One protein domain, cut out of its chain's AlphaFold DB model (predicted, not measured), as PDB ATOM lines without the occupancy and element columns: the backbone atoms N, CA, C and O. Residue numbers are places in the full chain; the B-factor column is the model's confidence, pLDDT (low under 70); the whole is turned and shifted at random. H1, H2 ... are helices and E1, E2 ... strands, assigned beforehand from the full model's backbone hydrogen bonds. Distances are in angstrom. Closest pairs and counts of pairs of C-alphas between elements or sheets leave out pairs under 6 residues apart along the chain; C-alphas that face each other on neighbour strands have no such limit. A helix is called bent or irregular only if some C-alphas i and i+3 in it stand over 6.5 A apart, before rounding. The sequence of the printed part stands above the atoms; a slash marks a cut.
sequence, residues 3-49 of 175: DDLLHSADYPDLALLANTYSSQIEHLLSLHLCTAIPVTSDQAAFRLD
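This is residues 3 to 49 of the 175 residues of an uncharacterized protein of Catenaria anguillulae PL171 (UniProt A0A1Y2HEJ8). A two-stranded hairpin, E1 and E2, makes one end, and the kinked helix H2 leads from it to the other end, where short H1 folds back on H2's first half. Residues 8 to 13 stick out. The printed part has 47 residues, in order H1, H2, E1, E2, with an antiparallel sheet E1 - E2, class mixed, helices and strands. It is only just compact, close to loose, with a radius of gyration of the C-alphas of 11.2 A and spans of 28 by 22 by 18 A.

E1 is residues 34 to 38, 12.5 A long, and E2 residues 44 to 48, 12.9 A, ending at C-alpha 48 (13.482, 26.987, -28.932). H2, residues 14 to 32, is 19.9 A and irregular: C-alphas 20 and 23 are 8.7 A apart, with a kink of 93 degrees near residue 21. H1, residues 3 to 6, begins at C-alpha 3 (7.056, 15.146, -20.572).

In hairpin E1 and E2, at 151 degrees, N 35 and O 47 are 2.8 A apart, within hydrogen-bond range. The closest C-alphas of H2 and E1, Ser 30 and Ala 36, are 6.1 A apart. H1 touches residues 14 to 22 of H2 alone, the closest C-alphas being Asp 3 and Ala 18, 5.5 A. H1 is apart from E1 and E2. In H2, 13 of 15 O i to N i+4 pairs are within range; H1 is too short for one.

The C-alphas farthest apart, Asp 10 and Ser 41, are 32.2 A apart. The printed part has no cut, no link is long, and no printed residue is under 70 in pLDDT.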
ATOM      1  N   ASP A   3       8.354  15.328 -21.205       70.62
ATOM      2  CA  ASP A   3       7.056  15.146 -20.572       70.62
ATOM      3  C   ASP A   3       6.393  16.505 -20.331       70.62
ATOM      4  O   ASP A   3       5.352  16.771 -20.921       70.62
ATOM      5  N   ASP A   4       7.029  17.435 -19.614       73.50
ATOM      6  CA  ASP A   4       6.462  18.767 -19.327       73.50
ATOM      7  C   ASP A   4       6.096  19.582 -20.584       73.50
ATOM      8  O   ASP A   4       5.194  20.415 -20.543       73.50
ATOM      9  N   LEU A   5       6.785  19.352 -21.709       73.31
ATOM     10  CA  LEU A   5       6.532  20.039 -22.985       73.31
ATOM     11  C   LEU A   5       5.305  19.500 -23.725       73.31
ATOM     12  O   LEU A   5       4.708  20.223 -24.521       73.31
ATOM     13  N   LEU A   6       4.957  18.235 -23.498       79.62
ATOM     14  CA  LEU A   6       3.882  17.528 -24.194       79.62
ATOM     15  C   LEU A   6       2.652  17.294 -23.306       79.62
ATOM     16  O   LEU A   6       1.728  16.593 -23.711       79.62
ATOM     17  N   HIS A   7       2.593  17.915 -22.127       79.81
ATOM     18  CA  HIS A   7       1.378  17.949 -21.318       79.81
ATOM     19  C   HIS A   7       0.437  19.057 -21.807       79.81
ATOM     20  O   HIS A   7       0.740  20.245 -21.722       79.81
ATOM     21  N   SER A   8      -0.746  18.665 -22.278       79.88
ATOM     22  CA  SER A   8      -1.852  19.572 -22.583       79.88
ATOM     23  C   SER A   8      -3.139  19.017 -21.985       79.88
ATOM     24  O   SER A   8      -3.471  17.855 -22.208       79.88
ATOM     25  N   ALA A   9      -3.872  19.846 -21.236       82.44
ATOM     26  CA  ALA A   9      -5.168  19.460 -20.672       82.44
ATOM     27  C   ALA A   9      -6.219  19.201 -21.766       82.44
ATOM     28  O   ALA A   9      -7.074  18.334 -21.604       82.44
ATOM     29  N   ASP A  10      -6.115  19.917 -22.888       86.44
ATOM     30  CA  ASP A  10      -7.025  19.792 -24.030       86.44
ATOM     31  C   ASP A  10      -6.662  18.608 -24.943       86.44
ATOM     32  O   ASP A  10      -7.512  18.092 -25.669       86.44
ATOM     33  N   TYR A  11      -5.405  18.154 -24.888       84.25
ATOM     34  CA  TYR A  11      -4.876  17.055 -25.698       84.25
ATOM     35  C   TYR A  11      -4.079  16.065 -24.830       84.25
ATOM     36  O   TYR A  11      -2.855  15.969 -24.964       84.25
ATOM     37  N   PRO A  12      -4.753  15.307 -23.944       81.62
ATOM     38  CA  PRO A  12      -4.090  14.406 -22.996       81.62
ATOM     39  C   PRO A  12      -3.309  13.278 -23.686       81.62
ATOM     40  O   PRO A  12      -2.310  12.801 -23.151       81.62
ATOM     41  N   ASP A  13      -3.705  12.897 -24.902       84.88
ATOM     42  CA  ASP A  13      -3.035  11.859 -25.693       84.88
ATOM     43  C   ASP A  13      -1.599  12.239 -26.099       84.88
ATOM     44  O   ASP A  13      -0.800  11.365 -26.439       84.88
ATOM     45  N   LEU A  14      -1.216  13.521 -26.021       83.75
ATOM     46  CA  LEU A  14       0.172  13.947 -26.242       83.75
ATOM     47  C   LEU A  14       1.135  13.350 -25.204       83.75
ATOM     48  O   LEU A  14       2.289  13.065 -25.536       83.75
ATOM     49  N   ALA A  15       0.650  13.057 -23.994       82.50
ATOM     50  CA  ALA A  15       1.432  12.362 -22.975       82.50
ATOM     51  C   ALA A  15       1.787  10.923 -23.402       82.50
ATOM     52  O   ALA A  15       2.847  10.416 -23.039       82.50
ATOM     53  N   LEU A  16       0.956  10.265 -24.226       83.50
ATOM     54  CA  LEU A  16       1.267   8.939 -24.777       83.50
ATOM     55  C   LEU A  16       2.475   9.001 -25.722       83.50
ATOM     56  O   LEU A  16       3.328   8.111 -25.700       83.50
ATOM     57  N   LEU A  17       2.562  10.063 -26.529       82.06
ATOM     58  CA  LEU A  17       3.686  10.293 -27.435       82.06
ATOM     59  C   LEU A  17       4.982  10.533 -26.649       82.06
ATOM     60  O   LEU A  17       6.007   9.934 -26.976       82.06
ATOM     61  N   ALA A  18       4.912  11.359 -25.599       80.38
ATOM     62  CA  ALA A  18       6.032  11.622 -24.699       80.38
ATOM     63  C   ALA A  18       6.531  10.324 -24.051       80.38
ATOM     64  O   ALA A  18       7.702   9.988 -24.182       80.38
ATOM     65  N   ASN A  19       5.630   9.521 -23.486       81.31
ATOM     66  CA  ASN A  19       5.989   8.271 -22.814       81.31
ATOM     67  C   ASN A  19       6.561   7.204 -23.762       81.31
ATOM     68  O   ASN A  19       7.437   6.438 -23.370       81.31
ATOM     69  N   THR A  20       6.069   7.131 -25.004       87.06
ATOM     70  CA  THR A  20       6.481   6.082 -25.955       87.06
ATOM     71  C   THR A  20       7.789   6.425 -26.670       87.06
ATOM     72  O   THR A  20       8.583   5.533 -26.965       87.06
ATOM     73  N   TYR A  21       8.018   7.711 -26.958       86.69
ATOM     74  CA  TYR A  21       9.113   8.165 -27.818       86.69
ATOM     75  C   TYR A  21       9.962   9.286 -27.198       86.69
ATOM     76  O   TYR A  21      10.602  10.037 -27.936       86.69
ATOM     77  N   SER A  22       9.986   9.418 -25.865       84.00
ATOM     78  CA  SER A  22      10.677  10.503 -25.141       84.00
ATOM     79  C   SER A  22      12.098  10.727 -25.647       84.00
ATOM     80  O   SER A  22      12.427  11.822 -26.094       84.00
ATOM     81  N   SER A  23      12.917   9.673 -25.671       85.75
ATOM     82  CA  SER A  23      14.319   9.755 -26.099       85.75
ATOM     83  C   SER A  23      14.484  10.200 -27.559       85.75
ATOM     84  O   SER A  23      15.354  11.018 -27.867       85.75
ATOM     85  N   GLN A  24      13.634   9.716 -28.474       89.06
ATOM     86  CA  GLN A  24      13.676  10.121 -29.879       89.06
ATOM     87  C   GLN A  24      13.216  11.570 -30.050       89.06
ATOM     88  O   GLN A  24      13.803  12.310 -30.838       89.06
ATOM     89  N   ILE A  25      12.195  11.992 -29.305       87.56
ATOM     90  CA  ILE A  25      11.693  13.367 -29.322       87.56
ATOM     91  C   ILE A  25      12.752  14.319 -28.760       87.56
ATOM     92  O   ILE A  25      13.052  15.322 -29.400       87.56
ATOM     93  N   GLU A  26      13.385  13.991 -27.632       86.94
ATOM     94  CA  GLU A  26      14.494  14.767 -27.060       86.94
ATOM     95  C   GLU A  26      15.655  14.909 -28.044       86.94
ATOM     96  O   GLU A  26      16.199  16.005 -28.237       86.94
ATOM     97  N   HIS A  27      16.003  13.818 -28.724       87.88
ATOM     98  CA  HIS A  27      17.034  13.837 -29.750       87.88
ATOM     99  C   HIS A  27      16.651  14.751 -30.925       87.88
ATOM    100  O   HIS A  27      17.436  15.614 -31.314       87.88
ATOM    101  N   LEU A  28      15.432  14.637 -31.459       89.12
ATOM    102  CA  LEU A  28      14.970  15.471 -32.574       89.12
ATOM    103  C   LEU A  28      14.861  16.951 -32.187       89.12
ATOM    104  O   LEU A  28      15.270  17.822 -32.961       89.12
ATOM    105  N   LEU A  29      14.350  17.242 -30.988       88.31
ATOM    106  CA  LEU A  29      14.250  18.599 -30.460       88.31
ATOM    107  C   LEU A  29      15.639  19.213 -30.306       88.31
ATOM    108  O   LEU A  29      15.884  20.279 -30.863       88.31
ATOM    109  N   SER A  30      16.568  18.547 -29.618       88.50
ATOM    110  CA  SER A  30      17.934  19.064 -29.424       88.50
ATOM    111  C   SER A  30      18.708  19.232 -30.735       88.50
ATOM    112  O   SER A  30      19.488  20.183 -30.881       88.50
ATOM    113  N   LEU A  31      18.482  18.346 -31.707       90.44
ATOM    114  CA  LEU A  31      19.177  18.380 -32.986       90.44
ATOM    115  C   LEU A  31      18.670  19.508 -33.891       90.44
ATOM    116  O   LEU A  31      19.477  20.197 -34.519       90.44
ATOM    117  N   HIS A  32      17.352  19.708 -33.968       90.50
ATOM    118  CA  HIS A  32      16.753  20.520 -35.030       90.50
ATOM    119  C   HIS A  32      16.051  21.797 -34.577       90.50
ATOM    120  O   HIS A  32      15.965  22.719 -35.382       90.50
ATOM    121  N   LEU A  33      15.546  21.875 -33.344       90.25
ATOM    122  CA  LEU A  33      14.608  22.941 -32.959       90.25
ATOM    123  C   LEU A  33      15.021  23.694 -31.692       90.25
ATOM    124  O   LEU A  33      14.785  24.894 -31.576       90.25
ATOM    125  N   CYS A  34      15.661  23.010 -30.753       91.31
ATOM    126  CA  CYS A  34      15.919  23.503 -29.413       91.31
ATOM    127  C   CYS A  34      17.404  23.450 -29.064       91.31
ATOM    128  O   CYS A  34      18.180  22.633 -29.564       91.31
ATOM    129  N   THR A  35      17.795  24.302 -28.129       89.75
ATOM    130  CA  THR A  35      19.057  24.198 -27.406       89.75
ATOM    131  C   THR A  35      18.756  23.672 -26.008       89.75
ATOM    132  O   THR A  35      17.873  24.188 -25.320       89.75
ATOM    133  N   ALA A  36      19.450  22.598 -25.629       84.94
ATOM    134  CA  ALA A  36      19.344  22.002 -24.306       84.94
ATOM    135  C   ALA A  36      20.123  22.868 -23.309       84.94
ATOM    136  O   ALA A  36      21.305  23.150 -23.512       84.94
ATOM    137  N   ILE A  37      19.446  23.314 -22.259       84.44
ATOM    138  CA  ILE A  37      20.010  24.085 -21.157       84.44
ATOM    139  C   ILE A  37      20.065  23.138 -19.958       84.44
ATOM    140  O   ILE A  37      19.002  22.717 -19.493       84.44
ATOM    141  N   PRO A  38      21.257  22.766 -19.466       81.56
ATOM    142  CA  PRO A  38      21.359  21.908 -18.295       81.56
ATOM    143  C   PRO A  38      20.783  22.643 -17.078       81.56
ATOM    144  O   PRO A  38      21.163  23.780 -16.797       81.56
ATOM    145  N   VAL A  39      19.841  22.004 -16.385       78.50
ATOM    146  CA  VAL A  39      19.231  22.511 -15.143       78.50
ATOM    147  C   VAL A  39      19.847  21.799 -13.939       78.50
ATOM    148  O   VAL A  39      20.151  22.436 -12.935       78.50
ATOM    149  N   THR A  40      20.094  20.493 -14.062       79.56
ATOM    150  CA  THR A  40      20.820  19.660 -13.089       79.56
ATOM    151  C   THR A  40      21.746  18.681 -13.827       79.56
ATOM    152  O   THR A  40      21.812  18.717 -15.057       79.56
ATOM    153  N   SER A  41      22.470  17.813 -13.105       72.44
ATOM    154  CA  SER A  41      23.313  16.761 -13.708       72.44
ATOM    155  C   SER A  41      22.541  15.852 -14.665       72.44
ATOM    156  O   SER A  41      23.106  15.412 -15.661       72.44
ATOM    157  N   ASP A  42      21.254  15.630 -14.382       70.56
ATOM    158  CA  ASP A  42      20.420  14.635 -15.063       70.56
ATOM    159  C   ASP A  42      19.173  15.241 -15.729       70.56
ATOM    160  O   ASP A  42      18.347  14.517 -16.282       70.56
ATOM    161  N   GLN A  43      19.004  16.569 -15.693       71.62
ATOM    162  CA  GLN A  43      17.863  17.248 -16.310       71.62
ATOM    163  C   GLN A  43      18.303  18.400 -17.209       71.62
ATOM    164  O   GLN A  43      19.078  19.274 -16.810       71.62
ATOM    165  N   ALA A  44      17.716  18.449 -18.405       74.00
ATOM    166  CA  ALA A  44      17.840  19.566 -19.330       74.00
ATOM    167  C   ALA A  44      16.469  20.195 -19.614       74.00
ATOM    168  O   ALA A  44      15.469  19.508 -19.836       74.00
ATOM    169  N   ALA A  45      16.434  21.524 -19.632       82.31
ATOM    170  CA  ALA A  45      15.334  22.292 -20.193       82.31
ATOM    171  C   ALA A  45      15.592  22.525 -21.685       82.31
ATOM    172  O   ALA A  45      16.726  22.761 -22.102       82.31
ATOM    173  N   PHE A  46      14.543  22.502 -22.501       85.44
ATOM    174  CA  PHE A  46      14.653  22.789 -23.928       85.44
ATOM    175  C   PHE A  46      14.146  24.197 -24.205       85.44
ATOM    176  O   PHE A  46      13.009  24.532 -23.880       85.44
ATOM    177  N   ARG A  47      14.982  25.020 -24.838       87.12
ATOM    178  CA  ARG A  47      14.584  26.341 -25.330       87.12
ATOM    179  C   ARG A  47      14.609  26.340 -26.849       87.12
ATOM    180  O   ARG A  47      15.630  25.968 -27.425       87.12
ATOM    181  N   LEU A  48      13.522  26.789 -27.482       88.44
ATOM    182  CA  LEU A  48      13.482  26.987 -28.932       88.44
ATOM    183  C   LEU A  48      14.621  27.909 -29.374       88.44
ATOM    184  O   LEU A  48      14.843  28.976 -28.796       88.44
ATOM    185  N   ASP A  49      15.341  27.486 -30.405       90.50
ATOM    186  CA  ASP A  49      16.463  28.216 -30.971       90.50
ATOM    187  C   ASP A  49      16.091  28.681 -32.377       90.50
ATOM    188  O   ASP A  49      15.992  27.883 -33.311       90.50
TER     189      ASP A  49